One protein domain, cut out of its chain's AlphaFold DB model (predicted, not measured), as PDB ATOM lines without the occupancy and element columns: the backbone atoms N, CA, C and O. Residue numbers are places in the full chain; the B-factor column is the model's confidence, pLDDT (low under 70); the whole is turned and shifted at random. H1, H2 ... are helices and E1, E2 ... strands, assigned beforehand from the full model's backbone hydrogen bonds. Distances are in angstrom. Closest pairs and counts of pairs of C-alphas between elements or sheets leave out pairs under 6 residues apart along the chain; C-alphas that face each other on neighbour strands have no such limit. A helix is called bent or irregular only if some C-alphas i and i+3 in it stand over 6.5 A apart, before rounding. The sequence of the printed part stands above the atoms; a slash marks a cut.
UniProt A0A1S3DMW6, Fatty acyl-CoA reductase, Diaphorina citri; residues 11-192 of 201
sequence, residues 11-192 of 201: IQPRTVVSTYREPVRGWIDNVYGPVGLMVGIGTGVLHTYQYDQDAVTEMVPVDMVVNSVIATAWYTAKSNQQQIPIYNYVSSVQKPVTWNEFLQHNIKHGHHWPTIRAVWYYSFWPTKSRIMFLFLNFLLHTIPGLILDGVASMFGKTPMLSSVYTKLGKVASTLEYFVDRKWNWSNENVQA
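This is residues 11 to 192 of the 201 residues of the protein "Fatty acyl-CoA reductase" of Diaphorina citri (UniProt A0A1S3DMW6). The model is elongated, with a small strand-and-helix head at one end, a long helical hairpin at the other, and H1, H3 and long loops between them. In the head, H2 lies over the little sheet of E1 and E2, with H6 beside E2; at the other end, H4b of the bent helix H4 and H5 touch near the tip, while H4a and H5 stand apart, as in a V. The printed part has 182 residues with six named helices and two named strands, in the order E1, H1, H2, E2, H3, H4, H5, H6; the sheet, E1 beside E2, is parallel and the class is mostly helix. The whole is loose, with a radius of gyration of the C-alphas of 19.7 A and spans of 69 by 35 by 28 A.

E1 is residues 11 to 13, 6.4 A long, from C-alpha 11 at (-28.813, 30.712, 0.735). H1 is residues 33 to 42, 14.4 A, and H2 residues 62 to 78, 24.7 A. E2 is residues 86 to 89, 9.5 A, and H3 residues 99 to 110, 15.7 A. H4, residues 130 to 154, was assigned as one helix by its hydrogen bonds but is bent: C-alphas 140 and 143 are 6.6 A apart. Its arms are H4a, residues 130 to 140, 15.0 A, and H4b, residues 143 to 154, 16.7 A, at a shallow tilt of 28 degrees. H5 is residues 161 to 179, 24.4 A; it is irregular, with C-alphas 174 and 177 7.0 A apart, and has a kink of 37 degrees near residue 173. H6 is residues 188 to 192, 6.1 A, ending at C-alpha 192 (-34.460, 17.874, 2.741).

E1 and E2 are parallel at 24 degrees, with N 12 and O 87 within hydrogen-bond range at 2.9 A. E1, H1, H2 and E2 form a strand-helix-strand unit, two parallel neighbour strands with helices between, and its crossover is left-handed. The closest C-alphas of H2 and E2, Val 65 and Tyr 89, are 7.1 A apart; those of E2 and H6, Tyr 87 and Val 190, 5.6 A. H1 and H3 only just touch, with 3 pairs of C-alphas within 8 A, the closest Gly 42 and Gly 110 at 7.0 A. H4b and H5 form a helical hairpin, opposite ways at a shallow tilt of 32 degrees; residues 145 to 149 touch 161 to 165, closest at the C-alphas of Gly 145 and Leu 161, 5.0 A. Every O i to N i+4 pair is within hydrogen-bond range in H1, H2, H3, H4a, H4b and H6, and 13 of 15 in H5.

The C-alphas of Asn 80 and Met 154, the two farthest apart, are 69.6 A from each other, and residues 77 to 83 stand free. The printed part has no cut. The links E1 to H1, H1 to H2 and H3 to H4 are long, 19 residues each. Mean pLDDT of the printed part is 89.5; residue 81 and residues 179 to 182 are under 70.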
ATOM      1  N   ILE A  11     -27.433  30.533   0.270       89.44
ATOM      2  CA  ILE A  11     -28.813  30.712   0.735       89.44
ATOM      3  C   ILE A  11     -29.387  31.919   0.021       89.44
ATOM      4  O   ILE A  11     -28.755  32.974  -0.038       89.44
ATOM      5  N   GLN A  12     -30.582  31.757  -0.531       88.62
ATOM      6  CA  GLN A  12     -31.243  32.769  -1.340       88.62
ATOM      7  C   GLN A  12     -32.631  33.062  -0.766       88.62
ATOM      8  O   GLN A  12     -33.620  32.495  -1.242       88.62
ATOM      9  N   PRO A  13     -32.729  33.923   0.264       88.75
ATOM     10  CA  PRO A  13     -34.013  34.484   0.648       88.75
ATOM     11  C   PRO A  13     -34.478  35.454  -0.445       88.75
ATOM     12  O   PRO A  13     -33.671  36.193  -1.011       88.75
ATOM     13  N   ARG A  14     -35.775  35.459  -0.761       86.44
ATOM     14  CA  ARG A  14     -36.315  36.353  -1.803       86.44
ATOM     15  C   ARG A  14     -36.664  37.728  -1.255       86.44
ATOM     16  O   ARG A  14     -36.083  38.719  -1.684       86.44
ATOM     17  N   THR A  15     -37.555  37.775  -0.272       88.38
ATOM     18  CA  THR A  15     -37.993  39.028   0.344       88.38
ATOM     19  C   THR A  15     -38.068  38.842   1.843       88.38
ATOM     20  O   THR A  15     -38.909  38.103   2.353       88.38
ATOM     21  N   VAL A  16     -37.179  39.526   2.548       91.25
ATOM     22  CA  VAL A  16     -37.101  39.451   4.002       91.25
ATOM     23  C   VAL A  16     -37.999  40.522   4.615       91.25
ATOM     24  O   VAL A  16     -37.963  41.679   4.198       91.25
ATOM     25  N   VAL A  17     -38.814  40.132   5.592       92.88
ATOM     26  CA  VAL A  17     -39.695  41.029   6.355       92.88
ATOM     27  C   VAL A  17     -39.344  40.997   7.844       92.88
ATOM     28  O   VAL A  17     -38.410  40.308   8.260       92.88
ATOM     29  N   SER A  18     -40.090  41.759   8.648       93.31
ATOM     30  CA  SER A  18     -39.914  41.827  10.099       93.31
ATOM     31  C   SER A  18     -39.891  40.448  10.760       93.31
ATOM     32  O   SER A  18     -40.511  39.499  10.272       93.31
ATOM     33  N   THR A  19     -39.238  40.369  11.911       95.12
ATOM     34  CA  THR A  19     -39.149  39.152  12.725       95.12
ATOM     35  C   THR A  19     -40.529  38.586  13.063       95.12
ATOM     36  O   THR A  19     -41.482  39.313  13.375       95.12
ATOM     37  N   TYR A  20     -40.635  37.264  13.050       93.69
ATOM     38  CA  TYR A  20     -41.827  36.568  13.509       93.69
ATOM     39  C   TYR A  20     -41.882  36.514  15.038       93.69
ATOM     40  O   TYR A  20     -42.942  36.769  15.624       93.69
ATOM     41  N   ARG A  21     -40.752  36.213  15.688       94.62
ATOM     42  CA  ARG A  21     -40.669  35.985  17.134       94.62
ATOM     43  C   ARG A  21     -39.445  36.626  17.785       94.62
ATOM     44  O   ARG A  21     -39.621  37.320  18.784       94.62
ATOM     45  N   GLU A  22     -38.246  36.413  17.252       93.94
ATOM     46  CA  GLU A  22     -36.985  36.762  17.931       93.94
ATOM     47  C   GLU A  22     -36.180  37.822  17.165       93.94
ATOM     48  O   GLU A  22     -36.308  37.912  15.949       93.94
ATOM     49  N   PRO A  23     -35.351  38.648  17.834       92.62
ATOM     50  CA  PRO A  23     -35.260  38.824  19.291       92.62
ATOM     51  C   PRO A  23     -36.461  39.588  19.878       92.62
ATOM     52  O   PRO A  23     -36.760  39.473  21.061       92.62
ATOM     53  N   VAL A  24     -37.166  40.358  19.048       95.12
ATOM     54  CA  VAL A  24     -38.396  41.078  19.395       95.12
ATOM     55  C   VAL A  24     -39.354  40.913  18.232       95.12
ATOM     56  O   VAL A  24     -38.964  41.188  17.105       95.12
ATOM     57  N   ARG A  25     -40.594  40.490  18.483       93.44
ATOM     58  CA  ARG A  25     -41.618  40.292  17.446       93.44
ATOM     59  C   ARG A  25     -41.910  41.577  16.665       93.44
ATOM     60  O   ARG A  25     -42.164  42.617  17.267       93.44
ATOM     61  N   GLY A  26     -41.952  41.479  15.336       91.25
ATOM     62  CA  GLY A  26     -42.240  42.609  14.449       91.25
ATOM     63  C   GLY A  26     -41.093  43.615  14.322       91.25
ATOM     64  O   GLY A  26     -41.288  44.682  13.743       91.25
ATOM     65  N   TRP A  27     -39.907  43.298  14.844       93.25
ATOM     66  CA  TRP A  27     -38.734  44.147  14.702       93.25
ATOM     67  C   TRP A  27     -38.251  44.167  13.253       93.25
ATOM     68  O   TRP A  27     -38.245  43.145  12.560       93.25
ATOM     69  N   ILE A  28     -37.838  45.350  12.805       91.31
ATOM     70  CA  ILE A  28     -37.231  45.573  11.500       91.31
ATOM     71  C   ILE A  28     -36.250  46.746  11.586       91.31
ATOM     72  O   ILE A  28     -36.508  47.725  12.289       91.31
ATOM     73  N   ASP A  29     -35.130  46.657  10.875       86.94
ATOM     74  CA  ASP A  29     -34.107  47.710  10.791       86.94
ATOM     75  C   ASP A  29     -34.215  48.570   9.528       86.94
ATOM     76  O   ASP A  29     -33.597  49.633   9.437       86.94
ATOM     77  N   ASN A  30     -35.000  48.126   8.549       84.75
ATOM     78  CA  ASN A  30     -35.128  48.770   7.255       84.75
ATOM     79  C   ASN A  30     -36.583  48.853   6.782       84.75
ATOM     80  O   ASN A  30     -37.473  48.163   7.264       84.75
ATOM     81  N   VAL A  31     -36.834  49.748   5.831       84.88
ATOM     82  CA  VAL A  31     -38.176  50.021   5.297       84.88
ATOM     83  C   VAL A  31     -38.156  49.774   3.790       84.88
ATOM     84  O   VAL A  31     -38.451  50.652   2.980       84.88
ATOM     85  N   TYR A  32     -37.734  48.571   3.396       83.69
ATOM     86  CA  TYR A  32     -37.628  48.167   1.995       83.69
ATOM     87  C   TYR A  32     -38.750  47.210   1.574       83.69
ATOM     88  O   TYR A  32     -39.426  46.592   2.398       83.69
ATOM     89  N   GLY A  33     -38.973  47.119   0.260       85.31
ATOM     90  CA  GLY A  33     -39.917  46.172  -0.337       85.31
ATOM     91  C   GLY A  33     -41.354  46.302   0.208       85.31
ATOM     92  O   GLY A  33     -41.866  47.425   0.298       85.31
ATOM     93  N   PRO A  34     -42.016  45.185   0.583       88.56
ATOM     94  CA  PRO A  34     -43.388  45.195   1.100       88.56
ATOM     95  C   PRO A  34     -43.577  46.072   2.340       88.56
ATOM     96  O   PRO A  34     -44.629  46.689   2.498       88.56
ATOM     97  N   VAL A  35     -42.566  46.173   3.210       90.44
ATOM     98  CA  VAL A  35     -42.672  46.989   4.429       90.44
ATOM     99  C   VAL A  35     -42.662  48.473   4.087       90.44
ATOM    100  O   VAL A  35     -43.475  49.227   4.616       90.44
ATOM    101  N   GLY A  36     -41.818  48.894   3.142       90.19
ATOM    102  CA  GLY A  36     -41.831  50.268   2.636       90.19
ATOM    103  C   GLY A  36     -43.157  50.656   1.991       90.19
ATOM    104  O   GLY A  36     -43.658  51.756   2.234       90.19
ATOM    105  N   LEU A  37     -43.771  49.728   1.252       90.75
ATOM    106  CA  LEU A  37     -45.112  49.911   0.702       90.75
ATOM    107  C   LEU A  37     -46.140  50.153   1.818       90.75
ATOM    108  O   LEU A  37     -46.878  51.136   1.768       90.75
ATOM    109  N   MET A  38     -46.149  49.309   2.856       91.06
ATOM    110  CA  MET A  38     -47.079  49.450   3.982       91.06
ATOM    111  C   MET A  38     -46.832  50.719   4.801       91.06
ATOM    112  O   MET A  38     -47.791  51.338   5.246       91.06
ATOM    113  N   VAL A  39     -45.583  51.164   4.962       91.75
ATOM    114  CA  VAL A  39     -45.277  52.450   5.615       91.75
ATOM    115  C   VAL A  39     -45.796  53.625   4.785       91.75
ATOM    116  O   VAL A  39     -46.384  54.553   5.345       91.75
ATOM    117  N   GLY A  40     -45.633  53.592   3.460       92.94
ATOM    118  CA  GLY A  40     -46.199  54.603   2.563       92.94
ATOM    119  C   GLY A  40     -47.722  54.683   2.679       92.94
ATOM    120  O   GLY A  40     -48.273  55.775   2.812       92.94
ATOM    121  N   ILE A  41     -48.391  53.532   2.717       93.19
ATOM    122  CA  ILE A  41     -49.846  53.446   2.899       93.19
ATOM    123  C   ILE A  41     -50.257  53.942   4.288       93.19
ATOM    124  O   ILE A  41     -51.136  54.790   4.419       93.19
ATOM    125  N   GLY A  42     -49.586  53.450   5.329       92.19
ATOM    126  CA  GLY A  42     -49.890  53.761   6.721       92.19
ATOM    127  C   GLY A  42     -49.702  55.232   7.075       92.19
ATOM    128  O   GLY A  42     -50.429  55.755   7.913       92.19
ATOM    129  N   THR A  43     -48.758  55.912   6.423       92.62
ATOM    130  CA  THR A  43     -48.536  57.361   6.576       92.62
ATOM    131  C   THR A  43     -49.478  58.212   5.728       92.62
ATOM    132  O   THR A  43     -49.514  59.428   5.917       92.62
ATOM    133  N   GLY A  44     -50.234  57.612   4.805       92.69
ATOM    134  CA  GLY A  44     -51.034  58.363   3.840       92.69
ATOM    135  C   GLY A  44     -50.179  59.091   2.798       92.69
ATOM    136  O   GLY A  44     -50.592  60.099   2.244       92.69
ATOM    137  N   VAL A  45     -48.952  58.622   2.565       94.38
ATOM    138  CA  VAL A  45     -48.127  59.077   1.439       94.38
ATOM    139  C   VAL A  45     -48.482  58.295   0.178       94.38
ATOM    140  O   VAL A  45     -48.341  58.818  -0.916       94.38
ATOM    141  N   LEU A  46     -48.937  57.047   0.302       94.50
ATOM    142  CA  LEU A  46     -49.293  56.201  -0.831       94.50
ATOM    143  C   LEU A  46     -50.755  55.757  -0.749       94.50
ATOM    144  O   LEU A  46     -51.144  55.010   0.142       94.50
ATOM    145  N   HIS A  47     -51.541  56.157  -1.740       95.12
ATOM    146  CA  HIS A  47     -52.975  55.903  -1.848       95.12
ATOM    147  C   HIS A  47     -53.363  54.988  -3.003       95.12
ATOM    148  O   HIS A  47     -54.479  54.476  -3.033       95.12
ATOM    149  N   THR A  48     -52.476  54.758  -3.965       95.12
ATOM    150  CA  THR A  48     -52.718  53.812  -5.057       95.12
ATOM    151  C   THR A  48     -51.411  53.211  -5.551       95.12
ATOM    152  O   THR A  48     -50.358  53.846  -5.492       95.12
ATOM    153  N   TYR A  49     -51.470  51.978  -6.036       93.06
ATOM    154  CA  TYR A  49     -50.356  51.306  -6.690       93.06
ATOM    155  C   TYR A  49     -50.909  50.319  -7.719       93.06
ATOM    156  O   TYR A  49     -51.970  49.723  -7.498       93.06
ATOM    157  N   GLN A  50     -50.207  50.164  -8.839       91.81
ATOM    158  CA  GLN A  50     -50.574  49.197  -9.866       91.81
ATOM    159  C   GLN A  50     -49.879  47.867  -9.594       91.81
ATOM    160  O   GLN A  50     -48.653  47.820  -9.606       91.81
ATOM    161  N   TYR A  51     -50.655  46.814  -9.346       89.06
ATOM    162  CA  TYR A  51     -50.150  45.448  -9.193       89.06
ATOM    163  C   TYR A  51     -51.294  44.430  -9.230       89.06
ATOM    164  O   TYR A  51     -52.460  44.761  -8.974       89.06
ATOM    165  N   ASP A  52     -50.958  43.172  -9.511       89.69
ATOM    166  CA  ASP A  52     -51.884  42.052  -9.373       89.69
ATOM    167  C   ASP A  52     -52.072  41.668  -7.894       89.69
ATOM    168  O   ASP A  52     -51.194  41.096  -7.252       89.69
ATOM    169  N   GLN A  53     -53.249  41.979  -7.352       90.31
ATOM    170  CA  GLN A  53     -53.620  41.671  -5.968       90.31
ATOM    171  C   GLN A  53     -53.676  40.165  -5.668       90.31
ATOM    172  O   GLN A  53     -53.460  39.772  -4.521       90.31
ATOM    173  N   ASP A  54     -53.922  39.337  -6.684       90.88
ATOM    174  CA  ASP A  54     -54.016  37.880  -6.556       90.88
ATOM    175  C   ASP A  54     -52.659  37.198  -6.795       90.88
ATOM    176  O   ASP A  54     -52.537  35.978  -6.673       90.88
ATOM    177  N   ALA A  55     -51.621  37.964  -7.148       88.56
ATOM    178  CA  ALA A  55     -50.279  37.426  -7.281       88.56
ATOM    179  C   ALA A  55     -49.704  37.065  -5.905       88.56
ATOM    180  O   ALA A  55     -49.805  37.828  -4.938       88.56
ATOM    181  N   VAL A  56     -49.076  35.889  -5.847       89.44
ATOM    182  CA  VAL A  56     -48.314  35.434  -4.683       89.44
ATOM    183  C   VAL A  56     -47.069  36.297  -4.549       89.44
ATOM    184  O   VAL A  56     -46.368  36.559  -5.527       89.44
ATOM    185  N   THR A  57     -46.798  36.725  -3.328       86.75
ATOM    186  CA  THR A  57     -45.654  37.550  -2.973       86.75
ATOM    187  C   THR A  57     -44.782  36.808  -1.972       86.75
ATOM    188  O   THR A  57     -45.263  36.156  -1.043       86.75
ATOM    189  N   GLU A  58     -43.473  36.862  -2.201       88.31
ATOM    190  CA  GLU A  58     -42.499  36.267  -1.295       88.31
ATOM    191  C   GLU A  58     -42.402  37.124  -0.040       88.31
ATOM    192  O   GLU A  58     -42.203  38.334  -0.146       88.31
ATOM    193  N   MET A  59     -42.521  36.504   1.133       89.69
ATOM    194  CA  MET A  59     -42.281  37.150   2.424       89.69
ATOM    195  C   MET A  59     -41.796  36.118   3.429       89.69
ATOM    196  O   MET A  59     -42.542  35.224   3.830       89.69
ATOM    197  N   VAL A  60     -40.551  36.263   3.868       92.12
ATOM    198  CA  VAL A  60     -39.942  35.396   4.876       92.12
ATOM    199  C   VAL A  60     -39.467  36.233   6.068       92.12
ATOM    200  O   VAL A  60     -38.763  37.226   5.867       92.12
ATOM    201  N   PRO A  61     -39.854  35.894   7.310       93.62
ATOM    202  CA  PRO A  61     -39.369  36.597   8.495       93.62
ATOM    203  C   PRO A  61     -37.847  36.487   8.639       93.62
ATOM    204  O   PRO A  61     -37.279  35.412   8.434       93.62
ATOM    205  N   VAL A  62     -37.181  37.589   8.996       93.75
ATOM    206  CA  VAL A  62     -35.709  37.641   9.092       93.75
ATOM    207  C   VAL A  62     -35.127  36.638  10.091       93.75
ATOM    208  O   VAL A  62     -34.101  36.026   9.812       93.75
ATOM    209  N   ASP A  63     -35.796  36.409  11.217       94.50
ATOM    210  CA  ASP A  63     -35.382  35.441  12.235       94.50
ATOM    211  C   ASP A  63     -35.401  34.005  11.704       94.50
ATOM    212  O   ASP A  63     -34.463  33.244  11.922       94.50
ATOM    213  N   MET A  64     -36.402  33.656  10.897       93.25
ATOM    214  CA  MET A  64     -36.442  32.345  10.245       93.25
ATOM    215  C   MET A  64     -35.351  32.180   9.176       93.25
ATOM    216  O   MET A  64     -34.806  31.087   9.008       93.25
ATOM    217  N   VAL A  65     -34.999  33.256   8.464       93.38
ATOM    218  CA  VAL A  65     -33.875  33.245   7.514       93.38
ATOM    219  C   VAL A  65     -32.560  33.002   8.253       93.38
ATOM    220  O   VAL A  65     -31.770  32.168   7.819       93.38
ATOM    221  N   VAL A  66     -32.340  33.673   9.386       93.94
ATOM    222  CA  VAL A  66     -31.150  33.470  10.229       93.94
ATOM    223  C   VAL A  66     -31.082  32.033  10.751       93.94
ATOM    224  O   VAL A  66     -30.040  31.395  10.612       93.94
ATOM    225  N   ASN A  67     -32.188  31.482  11.259       93.00
ATOM    226  CA  ASN A  67     -32.234  30.083  11.704       93.00
ATOM    227  C   ASN A  67     -31.882  29.117  10.567       93.00
ATOM    228  O   ASN A  67     -31.102  28.185  10.750       93.00
ATOM    229  N   SER A  68     -32.370  29.395   9.359       91.81
ATOM    230  CA  SER A  68     -32.044  28.601   8.171       91.81
ATOM    231  C   SER A  68     -30.567  28.698   7.790       91.81
ATOM    232  O   SER A  68     -29.975  27.707   7.368       91.81
ATOM    233  N   VAL A  69     -29.930  29.857   7.977       93.19
ATOM    234  CA  VAL A  69     -28.478  30.024   7.787       93.19
ATOM    235  C   VAL A  69     -27.685  29.156   8.755       93.19
ATOM    236  O   VAL A  69     -26.734  28.491   8.351       93.19
ATOM    237  N   ILE A  70     -28.100  29.109  10.017       92.62
ATOM    238  CA  ILE A  70     -27.440  28.288  11.034       92.62
ATOM    239  C   ILE A  70     -27.622  26.795  10.717       92.62
ATOM    240  O   ILE A  70     -26.643  26.047  10.692       92.62
ATOM    241  N   ALA A  71     -28.851  26.371  10.409       91.38
ATOM    242  CA  ALA A  71     -29.172  24.979  10.100       91.38
ATOM    243  C   ALA A  71     -28.438  24.476   8.844       91.38
ATOM    244  O   ALA A  71     -27.834  23.402   8.856       91.38
ATOM    245  N   THR A  72     -28.429  25.271   7.770       90.38
ATOM    246  CA  THR A  72     -27.704  24.928   6.534       90.38
ATOM    247  C   THR A  72     -26.199  24.844   6.770       90.38
ATOM    248  O   THR A  72     -25.579  23.894   6.301       90.38
ATOM    249  N   ALA A  73     -25.603  25.760   7.543       89.25
ATOM    250  CA  ALA A  73     -24.179  25.706   7.874       89.25
ATOM    251  C   ALA A  73     -23.808  24.426   8.638       89.25
ATOM    252  O   ALA A  73     -22.825  23.764   8.297       89.25
ATOM    253  N   TRP A  74     -24.613  24.040   9.631       88.94
ATOM    254  CA  TRP A  74     -24.433  22.782  10.360       88.94
ATOM    255  C   TRP A  74     -24.545  21.564   9.439       88.94
ATOM    256  O   TRP A  74     -23.696  20.669   9.481       88.94
ATOM    257  N   TYR A  75     -25.557  21.543   8.572       86.31
ATOM    258  CA  TYR A  75     -25.788  20.432   7.656       86.31
ATOM    259  C   TYR A  75     -24.671  20.309   6.626       86.31
ATOM    260  O   TYR A  75     -24.123  19.223   6.452       86.31
ATOM    261  N   THR A  76     -24.260  21.415   6.001       84.69
ATOM    262  CA  THR A  76     -23.145  21.434   5.051       84.69
ATOM    263  C   THR A  76     -21.841  20.998   5.716       84.69
ATOM    264  O   THR A  76     -21.083  20.256   5.104       84.69
ATOM    265  N   ALA A  77     -21.592  21.372   6.976       84.69
ATOM    266  CA  ALA A  77     -20.406  20.925   7.711       84.69
ATOM    267  C   ALA A  77     -20.398  19.413   8.001       84.69
ATOM    268  O   ALA A  77     -19.326  18.809   8.073       84.69
ATOM    269  N   LYS A  78     -21.574  18.796   8.172       82.81
ATOM    270  CA  LYS A  78     -21.717  17.343   8.358       82.81
ATOM    271  C   LYS A  78     -21.743  16.566   7.045       82.81
ATOM    272  O   LYS A  78     -21.283  15.426   6.995       82.81
ATOM    273  N   SER A  79     -22.308  17.151   5.998       73.94
ATOM    274  CA  SER A  79     -22.459  16.515   4.698       73.94
ATOM    275  C   SER A  79     -21.151  16.604   3.911       73.94
ATOM    276  O   SER A  79     -20.566  17.674   3.787       73.94
ATOM    277  N   ASN A  80     -20.693  15.505   3.316       70.88
ATOM    278  CA  ASN A  80     -19.532  15.539   2.421       70.88
ATOM    279  C   ASN A  80     -19.976  15.833   0.975       70.88
ATOM    280  O   ASN A  80     -19.723  15.039   0.065       70.88
ATOM    281  N   GLN A  81     -20.735  16.918   0.780       69.19
ATOM    282  CA  GLN A  81     -21.275  17.263  -0.535       69.19
ATOM    283  C   GLN A  81     -20.165  17.717  -1.488       69.19
ATOM    284  O   GLN A  81     -19.316  18.537  -1.150       69.19
ATOM    285  N   GLN A  82     -20.175  17.161  -2.703       70.19
ATOM    286  CA  GLN A  82     -19.216  17.510  -3.758       70.19
ATOM    287  C   GLN A  82     -19.611  18.783  -4.520       70.19
ATOM    288  O   GLN A  82     -18.759  19.421  -5.134       70.19
ATOM    289  N   GLN A  83     -20.897  19.143  -4.494       80.31
ATOM    290  CA  GLN A  83     -21.441  20.344  -5.124       80.31
ATOM    291  C   GLN A  83     -21.905  21.327  -4.055       80.31
ATOM    292  O   GLN A  83     -22.376  20.912  -3.002       80.31
ATOM    293  N   ILE A  84     -21.787  22.622  -4.352       84.12
ATOM    294  CA  ILE A  84     -22.252  23.707  -3.482       84.12
ATOM    295  C   ILE A  84     -23.789  23.677  -3.459       84.12
ATOM    296  O   ILE A  84     -24.398  23.959  -4.496       84.12
ATOM    297  N   PRO A  85     -24.438  23.363  -2.323       86.50
ATOM    298  CA  PRO A  85     -25.891  23.367  -2.247       86.50
ATOM    299  C   PRO A  85     -26.450  24.793  -2.312       86.50
ATOM    300  O   PRO A  85     -25.889  25.736  -1.742       86.50
ATOM    301  N   ILE A  86     -27.594  24.935  -2.987       89.00
ATOM    302  CA  ILE A  86     -28.373  26.177  -3.046       89.00
ATOM    303  C   ILE A  86     -29.674  25.980  -2.268       89.00
ATOM    304  O   ILE A  86     -30.500  25.140  -2.624       89.00
ATOM    305  N   TYR A  87     -29.873  26.787  -1.233       90.25
ATOM    306  CA  TYR A  87     -31.053  26.784  -0.377       90.25
ATOM    307  C   TYR A  87     -31.920  28.008  -0.688       90.25
ATOM    308  O   TYR A  87     -31.662  29.116  -0.213       90.25
ATOM    309  N   ASN A  88     -32.956  27.820  -1.506       92.25
ATOM    310  CA  ASN A  88     -33.952  28.859  -1.765       92.25
ATOM    311  C   ASN A  88     -34.922  28.942  -0.587       92.25
ATOM    312  O   ASN A  88     -35.743  28.044  -0.400       92.25
ATOM    313  N   TYR A  89     -34.845  30.021   0.187       91.06
ATOM    314  CA  TYR A  89     -35.740  30.235   1.318       91.06
ATOM    315  C   TYR A  89     -36.916  31.118   0.889       91.06
ATOM    316  O   TYR A  89     -36.785  32.337   0.761       91.06
ATOM    317  N   VAL A  90     -38.044  30.472   0.596       91.25
ATOM    318  CA  VAL A  90     -39.224  31.067  -0.051       91.25
ATOM    319  C   VAL A  90     -40.505  30.654   0.654       91.25
ATOM    320  O   VAL A  90     -40.593  29.545   1.177       91.25
ATOM    321  N   SER A  91     -41.510  31.529   0.639       89.88
ATOM    322  CA  SER A  91     -42.820  31.251   1.234       89.88
ATOM    323  C   SER A  91     -43.792  30.614   0.240       89.88
ATOM    324  O   SER A  91     -44.644  29.828   0.652       89.88
ATOM    325  N   SER A  92     -43.659  30.895  -1.060       86.56
ATOM    326  CA  SER A  92     -44.628  30.483  -2.094       86.56
ATOM    327  C   SER A  92     -44.903  28.983  -2.185       86.56
ATOM    328  O   SER A  92     -46.014  28.602  -2.540       86.56
ATOM    329  N   VAL A  93     -43.924  28.135  -1.861       86.88
ATOM    330  CA  VAL A  93     -44.050  26.673  -1.995       86.88
ATOM    331  C   VAL A  93     -44.857  26.055  -0.851       86.88
ATOM    332  O   VAL A  93     -45.610  25.111  -1.063       86.88
ATOM    333  N   GLN A  94     -44.705  26.575   0.367       85.56
ATOM    334  CA  GLN A  94     -45.257  25.959   1.583       85.56
ATOM    335  C   GLN A  94     -46.438  26.735   2.150       85.56
ATOM    336  O   GLN A  94     -47.400  26.153   2.644       85.56
ATOM    337  N   LYS A  95     -46.349  28.063   2.112       87.75
ATOM    338  CA  LYS A  95     -47.337  28.968   2.687       87.75
ATOM    339  C   LYS A  95     -47.442  30.220   1.814       87.75
ATOM    340  O   LYS A  95     -46.961  31.286   2.214       87.75
ATOM    341  N   PRO A  96     -48.014  30.091   0.603       89.50
ATOM    342  CA  PRO A  96     -48.178  31.224  -0.290       89.50
ATOM    343  C   PRO A  96     -49.050  32.292   0.371       89.50
ATOM    344  O   PRO A  96     -50.033  31.981   1.038       89.50
ATOM    345  N   VAL A  97     -48.667  33.551   0.172       91.12
ATOM    346  CA  VAL A  97     -49.429  34.725   0.605       91.12
ATOM    347  C   VAL A  97     -49.605  35.618  -0.610       91.12
ATOM    348  O   VAL A  97     -48.637  35.934  -1.300       91.12
ATOM    349  N   THR A  98     -50.838  36.010  -0.897       91.88
ATOM    350  CA  THR A  98     -51.154  36.975  -1.954       91.88
ATOM    351  C   THR A  98     -50.953  38.406  -1.467       91.88
ATOM    352  O   THR A  98     -51.027  38.700  -0.268       91.88
ATOM    353  N   TRP A  99     -50.738  39.341  -2.393       90.88
ATOM    354  CA  TRP A  99     -50.683  40.756  -2.026       90.88
ATOM    355  C   TRP A  99     -51.980  41.254  -1.378       90.88
ATOM    356  O   TRP A  99     -51.920  42.110  -0.494       90.88
ATOM    357  N   ASN A 100     -53.139  40.734  -1.793       92.75
ATOM    358  CA  ASN A 100     -54.415  41.064  -1.169       92.75
ATOM    359  C   ASN A 100     -54.465  40.590   0.287       92.75
ATOM    360  O   ASN A 100     -54.745  41.393   1.170       92.75
ATOM    361  N   GLU A 101     -54.137  39.325   0.565       93.62
ATOM    362  CA  GLU A 101     -54.102  38.802   1.940       93.62
ATOM    363  C   GLU A 101     -53.154  39.617   2.819       93.62
ATOM    364  O   GLU A 101     -53.528  40.031   3.918       93.62
ATOM    365  N   PHE A 102     -51.954  39.917   2.314       92.06
ATOM    366  CA  PHE A 102     -51.000  40.761   3.024       92.06
ATOM    367  C   PHE A 102     -51.578  42.145   3.330       92.06
ATOM    368  O   PHE A 102     -51.518  42.601   4.475       92.06
ATOM    369  N   LEU A 103     -52.177  42.809   2.340       92.00
ATOM    370  CA  LEU A 103     -52.801  44.115   2.524       92.00
ATOM    371  C   LEU A 103     -53.937  44.052   3.557       92.00
ATOM    372  O   LEU A 103     -53.965  44.878   4.465       92.00
ATOM    373  N   GLN A 104     -54.834  43.067   3.475       92.06
ATOM    374  CA  GLN A 104     -55.948  42.916   4.418       92.06
ATOM    375  C   GLN A 104     -55.456  42.677   5.851       92.06
ATOM    376  O   GLN A 104     -55.981  43.269   6.798       92.06
ATOM    377  N   HIS A 105     -54.409  41.867   6.028       90.56
ATOM    378  CA  HIS A 105     -53.773  41.682   7.331       90.56
ATOM    379  C   HIS A 105     -53.193  42.989   7.879       90.56
ATOM    380  O   HIS A 105     -53.367  43.268   9.067       90.56
ATOM    381  N   ASN A 106     -52.553  43.804   7.038       89.75
ATOM    382  CA  ASN A 106     -52.024  45.102   7.452       89.75
ATOM    383  C   ASN A 106     -53.141  46.096   7.780       89.75
ATOM    384  O   ASN A 106     -53.079  46.721   8.829       89.75
ATOM    385  N   ILE A 107     -54.193  46.194   6.963       87.88
ATOM    386  CA  ILE A 107     -55.341  47.085   7.209       87.88
ATOM    387  C   ILE A 107     -56.015  46.743   8.539       87.88
ATOM    388  O   ILE A 107     -56.241  47.625   9.370       87.88
ATOM    389  N   LYS A 108     -56.281  45.452   8.781       87.38
ATOM    390  CA  LYS A 108     -56.943  44.972  10.001       87.38
ATOM    391  C   LYS A 108     -56.238  45.448  11.275       87.38
ATOM    392  O   LYS A 108     -56.905  45.815  12.239       87.38
ATOM    393  N   HIS A 109     -54.907  45.453  11.289       84.25
ATOM    394  CA  HIS A 109     -54.127  45.839  12.470       84.25
ATOM    395  C   HIS A 109     -53.669  47.306  12.436       84.25
ATOM    396  O   HIS A 109     -53.558  47.931  13.486       84.25
ATOM    397  N   GLY A 110     -53.456  47.880  11.253       82.12
ATOM    398  CA  GLY A 110     -52.912  49.223  11.053       82.12
ATOM    399  C   GLY A 110     -53.843  50.332  11.532       82.12
ATOM    400  O   GLY A 110     -53.376  51.307  12.111       82.12
ATOM    401  N   HIS A 111     -55.162  50.156  11.399       81.38
ATOM    402  CA  HIS A 111     -56.130  51.119  11.940       81.38
ATOM    403  C   HIS A 111     -56.134  51.190  13.475       81.38
ATOM    404  O   HIS A 111     -56.516  52.216  14.030       81.38
ATOM    405  N   HIS A 112     -55.687  50.133  14.161       85.44
ATOM    406  CA  HIS A 112     -55.576  50.123  15.622       85.44
ATOM    407  C   HIS A 112     -54.312  50.842  16.115       85.44
ATOM    408  O   HIS A 112     -54.281  51.308  17.251       85.44
ATOM    409  N   TRP A 113     -53.289  50.958  15.262       83.81
ATOM    410  CA  TRP A 113     -51.987  51.541  15.592       83.81
ATOM    411  C   TRP A 113     -51.570  52.590  14.550       83.81
ATOM    412  O   TRP A 113     -50.589  52.391  13.827       83.81
ATOM    413  N   PRO A 114     -52.315  53.707  14.431       83.38
ATOM    414  CA  PRO A 114     -52.020  54.726  13.436       83.38
ATOM    415  C   PRO A 114     -50.669  55.393  13.710       83.38
ATOM    416  O   PRO A 114     -50.271  55.626  14.853       83.38
ATOM    417  N   THR A 115     -49.960  55.742  12.639       87.50
ATOM    418  CA  THR A 115     -48.677  56.439  12.746       87.50
ATOM    419  C   THR A 115     -48.863  57.903  13.138       87.50
ATOM    420  O   THR A 115     -49.686  58.618  12.573       87.50
ATOM    421  N   ILE A 116     -48.017  58.390  14.050       90.38
ATOM    422  CA  ILE A 116     -47.950  59.816  14.414       90.38
ATOM    423  C   ILE A 116     -47.414  60.700  13.276       90.38
ATOM    424  O   ILE A 116     -47.462  61.922  13.362       90.38
ATOM    425  N   ARG A 117     -46.862  60.085  12.222       90.06
ATOM    426  CA  ARG A 117     -46.326  60.767  11.035       90.06
ATOM    427  C   ARG A 117     -47.322  60.786   9.873       90.06
ATOM    428  O   ARG A 117     -46.905  60.938   8.727       90.06
ATOM    429  N   ALA A 118     -48.606  60.563  10.147       91.00
ATOM    430  CA  ALA A 118     -49.629  60.554   9.114       91.00
ATOM    431  C   ALA A 118     -49.769  61.950   8.495       91.00
ATOM    432  O   ALA A 118     -49.957  62.938   9.205       91.00
ATOM    433  N   VAL A 119     -49.682  62.018   7.168       90.00
ATOM    434  CA  VAL A 119     -49.963  63.232   6.383       90.00
ATOM    435  C   VAL A 119     -51.344  63.175   5.734       90.00
ATOM    436  O   VAL A 119     -51.906  64.212   5.394       90.00
ATOM    437  N   TRP A 120     -51.909  61.971   5.615       91.06
ATOM    438  CA  TRP A 120     -53.269  61.715   5.159       91.06
ATOM    439  C   TRP A 120     -53.856  60.532   5.933       91.06
ATOM    440  O   TRP A 120     -53.137  59.644   6.393       91.06
ATOM    441  N   TYR A 121     -55.181  60.507   6.064       88.25
ATOM    442  CA  TYR A 121     -55.935  59.326   6.483       88.25
ATOM    443  C   TYR A 121     -55.539  58.053   5.709       88.25
ATOM    444  O   TYR A 121     -55.464  58.056   4.474       88.25
ATOM    445  N   TYR A 122     -55.369  56.954   6.452       87.44
ATOM    446  CA  TYR A 122     -55.078  55.624   5.919       87.44
ATOM    447  C   TYR A 122     -56.134  55.232   4.879       87.44
ATOM    448  O   TYR A 122     -57.275  54.909   5.208       87.44
ATOM    449  N   SER A 123     -55.756  55.255   3.605       87.50
ATOM    450  CA  SER A 123     -56.632  54.887   2.494       87.50
ATOM    451  C   SER A 123     -55.787  54.390   1.334       87.50
ATOM    452  O   SER A 123     -54.808  55.033   0.967       87.50
ATOM    453  N   PHE A 124     -56.146  53.240   0.764       93.31
ATOM    454  CA  PHE A 124     -55.378  52.631  -0.314       93.31
ATOM    455  C   PHE A 124     -56.284  51.911  -1.305       93.31
ATOM    456  O   PHE A 124     -57.084  51.059  -0.925       93.31
ATOM    457  N   TRP A 125     -56.126  52.259  -2.578       94.31
ATOM    458  CA  TRP A 125     -56.924  51.781  -3.701       94.31
ATOM    459  C   TRP A 125     -56.002  51.115  -4.730       94.31
ATOM    460  O   TRP A 125     -55.554  51.767  -5.684       94.31
ATOM    461  N   PRO A 126     -55.654  49.834  -4.523       93.31
ATOM    462  CA  PRO A 126     -54.852  49.080  -5.475       93.31
ATOM    463  C   PRO A 126     -55.654  48.768  -6.742       93.31
ATOM    464  O   PRO A 126     -56.866  48.562  -6.694       93.31
ATOM    465  N   THR A 127     -54.988  48.692  -7.894       93.31
ATOM    466  CA  THR A 127     -55.657  48.394  -9.171       93.31
ATOM    467  C   THR A 127     -54.751  47.641 -10.138       93.31
ATOM    468  O   THR A 127     -53.549  47.877 -10.184       93.31
ATOM    469  N   LYS A 128     -55.333  46.758 -10.958       91.44
ATOM    470  CA  LYS A 128     -54.625  46.111 -12.077       91.44
ATOM    471  C   LYS A 128     -54.622  46.979 -13.343       91.44
ATOM    472  O   LYS A 128     -53.819  46.767 -14.245       91.44
ATOM    473  N   SER A 129     -55.531  47.955 -13.440       93.12
ATOM    474  CA  SER A 129     -55.699  48.782 -14.640       93.12
ATOM    475  C   SER A 129     -54.717  49.948 -14.653       93.12
ATOM    476  O   SER A 129     -54.781  50.826 -13.790       93.12
ATOM    477  N   ARG A 130     -53.868  50.011 -15.687       91.25
ATOM    478  CA  ARG A 130     -52.923  51.119 -15.897       91.25
ATOM    479  C   ARG A 130     -53.626  52.473 -15.975       91.25
ATOM    480  O   ARG A 130     -53.149  53.441 -15.396       91.25
ATOM    481  N   ILE A 131     -54.762  52.541 -16.669       96.06
ATOM    482  CA  ILE A 131     -55.526  53.786 -16.840       96.06
ATOM    483  C   ILE A 131     -56.068  54.255 -15.489       96.06
ATOM    484  O   ILE A 131     -55.897  55.418 -15.129       96.06
ATOM    485  N   MET A 132     -56.664  53.340 -14.718       96.50
ATOM    486  CA  MET A 132     -57.169  53.657 -13.382       96.50
ATOM    487  C   MET A 132     -56.033  54.081 -12.448       96.50
ATOM    488  O   MET A 132     -56.176  55.055 -11.718       96.50
ATOM    489  N   PHE A 133     -54.889  53.394 -12.504       94.88
ATOM    490  CA  PHE A 133     -53.712  53.766 -11.727       94.88
ATOM    491  C   PHE A 133     -53.235  55.179 -12.067       94.88
ATOM    492  O   PHE A 133     -53.042  55.975 -11.159       94.88
ATOM    493  N   LEU A 134     -53.079  55.521 -13.349       95.19
ATOM    494  CA  LEU A 134     -52.637  56.859 -13.758       95.19
ATOM    495  C   LEU A 134     -53.621  57.943 -13.306       95.19
ATOM    496  O   LEU A 134     -53.193  58.984 -12.811       95.19
ATOM    497  N   PHE A 135     -54.924  57.677 -13.426       97.31
ATOM    498  CA  PHE A 135     -55.979  58.570 -12.954       97.31
ATOM    499  C   PHE A 135     -55.914  58.785 -11.434       97.31
ATOM    500  O   PHE A 135     -55.797  59.923 -10.978       97.31
ATOM    501  N   LEU A 136     -55.919  57.706 -10.645       96.62
ATOM    502  CA  LEU A 136     -55.834  57.777  -9.184       96.62
ATOM    503  C   LEU A 136     -54.509  58.384  -8.721       96.62
ATOM    504  O   LEU A 136     -54.501  59.182  -7.794       96.62
ATOM    505  N   ASN A 137     -53.394  58.062  -9.375       95.31
ATOM    506  CA  ASN A 137     -52.083  58.612  -9.045       95.31
ATOM    507  C   ASN A 137     -52.049  60.126  -9.289       95.31
ATOM    508  O   ASN A 137     -51.540  60.877  -8.463       95.31
ATOM    509  N   PHE A 138     -52.635  60.600 -10.388       95.81
ATOM    510  CA  PHE A 138     -52.744  62.034 -10.636       95.81
ATOM    511  C   PHE A 138     -53.599  62.737  -9.568       95.81
ATOM    512  O   PHE A 138     -53.179  63.758  -9.021       95.81
ATOM    513  N   LEU A 139     -54.759  62.167  -9.226       96.56
ATOM    514  CA  LEU A 139     -55.698  62.772  -8.279       96.56
ATOM    515  C   LEU A 139     -55.272  62.682  -6.809       96.56
ATOM    516  O   LEU A 139     -55.501  63.627  -6.063       96.56
ATOM    517  N   LEU A 140     -54.696  61.558  -6.382       95.75
ATOM    518  CA  LEU A 140     -54.405  61.266  -4.974       95.75
ATOM    519  C   LEU A 140     -52.943  61.528  -4.598       95.75
ATOM    520  O   LEU A 140     -52.648  61.691  -3.419       95.75
ATOM    521  N   HIS A 141     -52.034  61.606  -5.573       95.00
ATOM    522  CA  HIS A 141     -50.624  61.908  -5.321       95.00
ATOM    523  C   HIS A 141     -50.209  63.251  -5.924       95.00
ATOM    524  O   HIS A 141     -49.804  64.152  -5.192       95.00
ATOM    525  N   THR A 142     -50.340  63.422  -7.243       94.69
ATOM    526  CA  THR A 142     -49.797  64.604  -7.934       94.69
ATOM    527  C   THR A 142     -50.476  65.899  -7.495       94.69
ATOM    528  O   THR A 142     -49.788  66.821  -7.059       94.69
ATOM    529  N   ILE A 143     -51.810  65.983  -7.576       95.69
ATOM    530  CA  ILE A 143     -52.542  67.203  -7.200       95.69
ATOM    531  C   ILE A 143     -52.320  67.559  -5.718       95.69
ATOM    532  O   ILE A 143     -51.880  68.680  -5.448       95.69
ATOM    533  N   PRO A 144     -52.547  66.652  -4.746       94.00
ATOM    534  CA  PRO A 144     -52.397  66.987  -3.332       94.00
ATOM    535  C   PRO A 144     -50.943  67.281  -2.961       94.00
ATOM    536  O   PRO A 144     -50.688  68.186  -2.170       94.00
ATOM    537  N   GLY A 145     -49.985  66.578  -3.575       94.62
ATOM    538  CA  GLY A 145     -48.557  66.833  -3.400       94.62
ATOM    539  C   GLY A 145     -48.154  68.243  -3.810       94.62
ATOM    540  O   GLY A 145     -47.503  68.934  -3.030       94.62
ATOM    541  N   LEU A 146     -48.589  68.696  -4.990       95.88
ATOM    542  CA  LEU A 146     -48.313  70.052  -5.474       95.88
ATOM    543  C   LEU A 146     -48.973  71.124  -4.599       95.88
ATOM    544  O   LEU A 146     -48.346  72.143  -4.310       95.88
ATOM    545  N   ILE A 147     -50.212  70.894  -4.149       95.31
ATOM    546  CA  ILE A 147     -50.918  71.817  -3.249       95.31
ATOM    547  C   ILE A 147     -50.159  71.950  -1.926       95.31
ATOM    548  O   ILE A 147     -49.856  73.063  -1.499       95.31
ATOM    549  N   LEU A 148     -49.829  70.829  -1.283       93.88
ATOM    550  CA  LEU A 148     -49.161  70.818   0.019       93.88
ATOM    551  C   LEU A 148     -47.737  71.383  -0.053       93.88
ATOM    552  O   LEU A 148     -47.341  72.133   0.837       93.88
ATOM    553  N   ASP A 149     -46.991  71.097  -1.121       95.62
ATOM    554  CA  ASP A 149     -45.673  71.694  -1.356       95.62
ATOM    555  C   ASP A 149     -45.766  73.203  -1.631       95.62
ATOM    556  O   ASP A 149     -44.937  73.978  -1.142       95.62
ATOM    557  N   GLY A 150     -46.787  73.644  -2.370       96.50
ATOM    558  CA  GLY A 150     -47.069  75.062  -2.591       96.50
ATOM    559  C   GLY A 150     -47.368  75.790  -1.281       96.50
ATOM    560  O   GLY A 150     -46.766  76.823  -0.993       96.50
ATOM    561  N   VAL A 151     -48.227  75.211  -0.438       95.38
ATOM    562  CA  VAL A 151     -48.519  75.722   0.910       95.38
ATOM    563  C   VAL A 151     -47.255  75.759   1.763       95.38
ATOM    564  O   VAL A 151     -46.957  76.797   2.349       95.38
ATOM    565  N   ALA A 152     -46.477  74.677   1.805       95.06
ATOM    566  CA  ALA A 152     -45.221  74.640   2.548       95.06
ATOM    567  C   ALA A 152     -44.299  75.795   2.127       95.06
ATOM    568  O   ALA A 152     -43.840  76.549   2.983       95.06
ATOM    569  N   SER A 153     -44.133  75.994   0.819       96.62
ATOM    570  CA  SER A 153     -43.297  77.057   0.255       96.62
ATOM    571  C   SER A 153     -43.789  78.460   0.637       96.62
ATOM    572  O   SER A 153     -42.979  79.300   1.022       96.62
ATOM    573  N   MET A 154     -45.106  78.710   0.612       97.50
ATOM    574  CA  MET A 154     -45.696  79.995   1.030       97.50
ATOM    575  C   MET A 154     -45.433  80.323   2.506       97.50
ATOM    576  O   MET A 154     -45.298  81.490   2.861       97.50
ATOM    577  N   PHE A 155     -45.319  79.306   3.361       96.69
ATOM    578  CA  PHE A 155     -44.992  79.460   4.781       96.69
ATOM    579  C   PHE A 155     -43.489  79.312   5.080       96.69
ATOM    580  O   PHE A 155     -43.111  79.117   6.236       96.69
ATOM    581  N   GLY A 156     -42.624  79.369   4.059       94.69
ATOM    582  CA  GLY A 156     -41.169  79.245   4.215       94.69
ATOM    583  C   GLY A 156     -40.698  77.857   4.665       94.69
ATOM    584  O   GLY A 156     -39.566  77.707   5.121       94.69
ATOM    585  N   LYS A 157     -41.555  76.838   4.565       94.56
ATOM    586  CA  LYS A 157     -41.218  75.436   4.830       94.56
ATOM    587  C   LYS A 157     -40.704  74.762   3.562       94.56
ATOM    588  O   LYS A 157     -41.033  75.151   2.445       94.56
ATOM    589  N   THR A 158     -39.918  73.709   3.743       93.19
ATOM    590  CA  THR A 158     -39.365  72.935   2.631       93.19
ATOM    591  C   THR A 158     -40.449  72.062   1.977       93.19
ATOM    592  O   THR A 158     -41.010  71.206   2.665       93.19
ATOM    593  N   PRO A 159     -40.738  72.225   0.673       93.31
ATOM    594  CA  PRO A 159     -41.580  71.291  -0.074       93.31
ATOM    595  C   PRO A 159     -40.867  69.941  -0.235       93.31
ATOM    596  O   PRO A 159     -39.657  69.890  -0.473       93.31
ATOM    597  N   MET A 160     -41.595  68.834  -0.109       93.00
ATOM    598  CA  MET A 160     -41.017  67.483  -0.136       93.00
ATOM    599  C   MET A 160     -41.846  66.467  -0.925       93.00
ATOM    600  O   MET A 160     -41.270  65.524  -1.476       93.00
ATOM    601  N   LEU A 161     -43.170  66.615  -0.994       92.44
ATOM    602  CA  LEU A 161     -44.062  65.561  -1.483       92.44
ATOM    603  C   LEU A 161     -43.877  65.284  -2.972       92.44
ATOM    604  O   LEU A 161     -43.821  64.128  -3.377       92.44
ATOM    605  N   SER A 162     -43.667  66.312  -3.787       91.75
ATOM    606  CA  SER A 162     -43.411  66.156  -5.224       91.75
ATOM    607  C   SER A 162     -42.135  65.344  -5.485       91.75
ATOM    608  O   SER A 162     -42.091  64.496  -6.381       91.75
ATOM    609  N   SER A 163     -41.099  65.543  -4.659       92.44
ATOM    610  CA  SER A 163     -39.870  64.739  -4.711       92.44
ATOM    611  C   SER A 163     -40.137  63.289  -4.312       92.44
ATOM    612  O   SER A 163     -39.663  62.368  -4.982       92.44
ATOM    613  N   VAL A 164     -40.927  63.076  -3.255       92.69
ATOM    614  CA  VAL A 164     -41.339  61.741  -2.805       92.69
ATOM    615  C   VAL A 164     -42.101  61.013  -3.913       92.69
ATOM    616  O   VAL A 164     -41.693  59.919  -4.295       92.69
ATOM    617  N   TYR A 165     -43.115  61.633  -4.518       93.62
ATOM    618  CA  TYR A 165     -43.893  61.026  -5.602       93.62
ATOM    619  C   TYR A 165     -43.064  60.734  -6.852       93.62
ATOM    620  O   TYR A 165     -43.216  59.677  -7.463       93.62
ATOM    621  N   THR A 166     -42.112  61.605  -7.189       91.00
ATOM    622  CA  THR A 166     -41.164  61.350  -8.284       91.00
ATOM    623  C   THR A 166     -40.308  60.110  -8.004       91.00
ATOM    624  O   THR A 166     -40.085  59.289  -8.896       91.00
ATOM    625  N   LYS A 167     -39.828  59.943  -6.765       90.69
ATOM    626  CA  LYS A 167     -39.058  58.758  -6.356       90.69
ATOM    627  C   LYS A 167     -39.922  57.497  -6.358       90.69
ATOM    628  O   LYS A 167     -39.468  56.480  -6.871       90.69
ATOM    629  N   LEU A 168     -41.160  57.573  -5.863       90.06
ATOM    630  CA  LEU A 168     -42.106  56.452  -5.893       90.06
ATOM    631  C   LEU A 168     -42.385  55.996  -7.326       90.06
ATOM    632  O   LEU A 168     -42.338  54.800  -7.590       90.06
ATOM    633  N   GLY A 169     -42.573  56.927  -8.266       88.38
ATOM    634  CA  GLY A 169     -42.747  56.599  -9.683       88.38
ATOM    635  C   GLY A 169     -41.551  55.844 -10.276       88.38
ATOM    636  O   GLY A 169     -41.741  54.851 -10.975       88.38
ATOM    637  N   LYS A 170     -40.318  56.260  -9.948       88.06
ATOM    638  CA  LYS A 170     -39.085  55.576 -10.386       88.06
ATOM    639  C   LYS A 170     -38.934  54.181  -9.779       88.06
ATOM    640  O   LYS A 170     -38.516  53.249 -10.466       88.06
ATOM    641  N   VAL A 171     -39.250  54.034  -8.493       85.75
ATOM    642  CA  VAL A 171     -39.245  52.725  -7.826       85.75
ATOM    643  C   VAL A 171     -40.285  51.817  -8.478       85.75
ATOM    644  O   VAL A 171     -39.951  50.694  -8.841       85.75
ATOM    645  N   ALA A 172     -41.496  52.323  -8.721       85.00
ATOM    646  CA  ALA A 172     -42.566  51.560  -9.352       85.00
ATOM    647  C   ALA A 172     -42.172  51.040 -10.738       85.00
ATOM    648  O   ALA A 172     -42.285  49.844 -10.990       85.00
ATOM    649  N   SER A 173     -41.620  51.898 -11.602       83.56
ATOM    650  CA  SER A 173     -41.172  51.484 -12.939       83.56
ATOM    651  C   SER A 173     -40.024  50.472 -12.902       83.56
ATOM    652  O   SER A 173     -39.897  49.645 -13.796       83.56
ATOM    653  N   THR A 174     -39.172  50.535 -11.876       84.38
ATOM    654  CA  THR A 174     -38.055  49.589 -11.719       84.38
ATOM    655  C   THR A 174     -38.541  48.230 -11.210       84.38
ATOM    656  O   THR A 174     -37.993  47.195 -11.579       84.38
ATOM    657  N   LEU A 175     -39.574  48.223 -10.363       80.81
ATOM    658  CA  LEU A 175     -40.109  47.012  -9.744       80.81
ATOM    659  C   LEU A 175     -41.197  46.318 -10.570       80.81
ATOM    660  O   LEU A 175     -41.459  45.146 -10.314       80.81
ATOM    661  N   GLU A 176     -41.789  46.986 -11.563       77.50
ATOM    662  CA  GLU A 176     -42.859  46.451 -12.422       77.50
ATOM    663  C   GLU A 176     -42.525  45.049 -12.964       77.50
ATOM    664  O   GLU A 176     -43.307  44.115 -12.813       77.50
ATOM    665  N   TYR A 177     -41.299  44.853 -13.468       71.81
ATOM    666  CA  TYR A 177     -40.833  43.550 -13.963       71.81
ATOM    667  C   TYR A 177     -40.882  42.430 -12.909       71.81
ATOM    668  O   TYR A 177     -41.150  41.275 -13.243       71.81
ATOM    669  N   PHE A 178     -40.583  42.755 -11.651       72.25
ATOM    670  CA  PHE A 178     -40.481  41.781 -10.566       72.25
ATOM    671  C   PHE A 178     -41.835  41.478  -9.931       72.25
ATOM    672  O   PHE A 178     -42.066  40.335  -9.545       72.25
ATOM    673  N   VAL A 179     -42.708  42.484  -9.835       69.75
ATOM    674  CA  VAL A 179     -44.017  42.382  -9.172       69.75
ATOM    675  C   VAL A 179     -45.058  41.716 -10.072       69.75
ATOM    676  O   VAL A 179     -45.852  40.920  -9.579       69.75
ATOM    677  N   ASP A 180     -45.026  41.972 -11.381       67.81
ATOM    678  CA  ASP A 180     -46.059  41.482 -12.308       67.81
ATOM    679  C   ASP A 180     -45.764  40.086 -12.885       67.81
ATOM    680  O   ASP A 180     -46.552  39.537 -13.659       67.81
ATOM    681  N   ARG A 181     -44.632  39.473 -12.517       69.50
ATOM    682  CA  ARG A 181     -44.267  38.119 -12.953       69.50
ATOM    683  C   ARG A 181     -44.505  37.097 -11.853       69.50
ATOM    684  O   ARG A 181     -44.071  37.265 -10.719       69.50
ATOM    685  N   LYS A 182     -45.119  35.975 -12.232       68.38
ATOM    686  CA  LYS A 182     -45.167  34.774 -11.395       68.38
ATOM    687  C   LYS A 182     -43.834  34.048 -11.505       68.38
ATOM    688  O   LYS A 182     -43.440  33.629 -12.594       68.38
ATOM    689  N   TRP A 183     -43.154  33.909 -10.377       74.50
ATOM    690  CA  TRP A 183     -41.913  33.158 -10.274       74.50
ATOM    691  C   TRP A 183     -42.210  31.806  -9.640       74.50
ATOM    692  O   TRP A 183     -42.813  31.745  -8.571       74.50
ATOM    693  N   ASN A 184     -41.791  30.732 -10.303       80.38
ATOM    694  CA  ASN A 184     -41.875  29.391  -9.741       80.38
ATOM    695  C   ASN A 184     -40.559  29.094  -9.030       80.38
ATOM    696  O   ASN A 184     -39.504  29.044  -9.667       80.38
ATOM    697  N   TRP A 185     -40.627  28.907  -7.716       83.25
ATOM    698  CA  TRP A 185     -39.475  28.561  -6.894       83.25
ATOM    699  C   TRP A 185     -39.550  27.098  -6.460       83.25
ATOM    700  O   TRP A 185     -40.631  26.573  -6.215       83.25
ATOM    701  N   SER A 186     -38.388  26.458  -6.340       86.94
ATOM    702  CA  SER A 186     -38.233  25.176  -5.648       86.94
ATOM    703  C   SER A 186     -37.387  25.392  -4.400       86.94
ATOM    704  O   SER A 186     -36.384  26.113  -4.445       86.94
ATOM    705  N   ASN A 187     -37.795  24.771  -3.296       90.12
ATOM    706  CA  ASN A 187     -37.083  24.771  -2.021       90.12
ATOM    707  C   ASN A 187     -36.781  23.347  -1.523       90.12
ATOM    708  O   ASN A 187     -36.650  23.125  -0.322       90.12
ATOM    709  N   GLU A 188     -36.635  22.390  -2.443       90.81
ATOM    710  CA  GLU A 188     -36.362  20.975  -2.146       90.81
ATOM    711  C   GLU A 188     -35.176  20.784  -1.190       90.81
ATOM    712  O   GLU A 188     -35.294  20.061  -0.208       90.81
ATOM    713  N   ASN A 189     -34.067  21.501  -1.403       88.69
ATOM    714  CA  ASN A 189     -32.900  21.421  -0.515       88.69
ATOM    715  C   ASN A 189     -33.193  21.920   0.911       88.69
ATOM    716  O   ASN A 189     -32.593  21.429   1.863       88.69
ATOM    717  N   VAL A 190     -34.098  22.892   1.072       88.56
ATOM    718  CA  VAL A 190     -34.526  23.379   2.396       88.56
ATOM    719  C   VAL A 190     -35.410  22.338   3.078       88.56
ATOM    720  O   VAL A 190     -35.229  22.079   4.260       88.56
ATOM    721  N   GLN A 191     -36.313  21.694   2.336       90.12
ATOM    722  CA  GLN A 191     -37.146  20.616   2.878       90.12
ATOM    723  C   GLN A 191     -36.299  19.408   3.298       90.12
ATOM    724  O   GLN A 191     -36.403  18.954   4.429       90.12
ATOM    725  N   ALA A 192     -35.375  18.973   2.438       88.75
ATOM    726  CA  ALA A 192     -34.460  17.874   2.741       88.75
ATOM    727  C   ALA A 192     -33.567  18.158   3.960       88.75
ATOM    728  O   ALA A 192     -33.169  17.230   4.659       88.75
TER     729      ALA A 192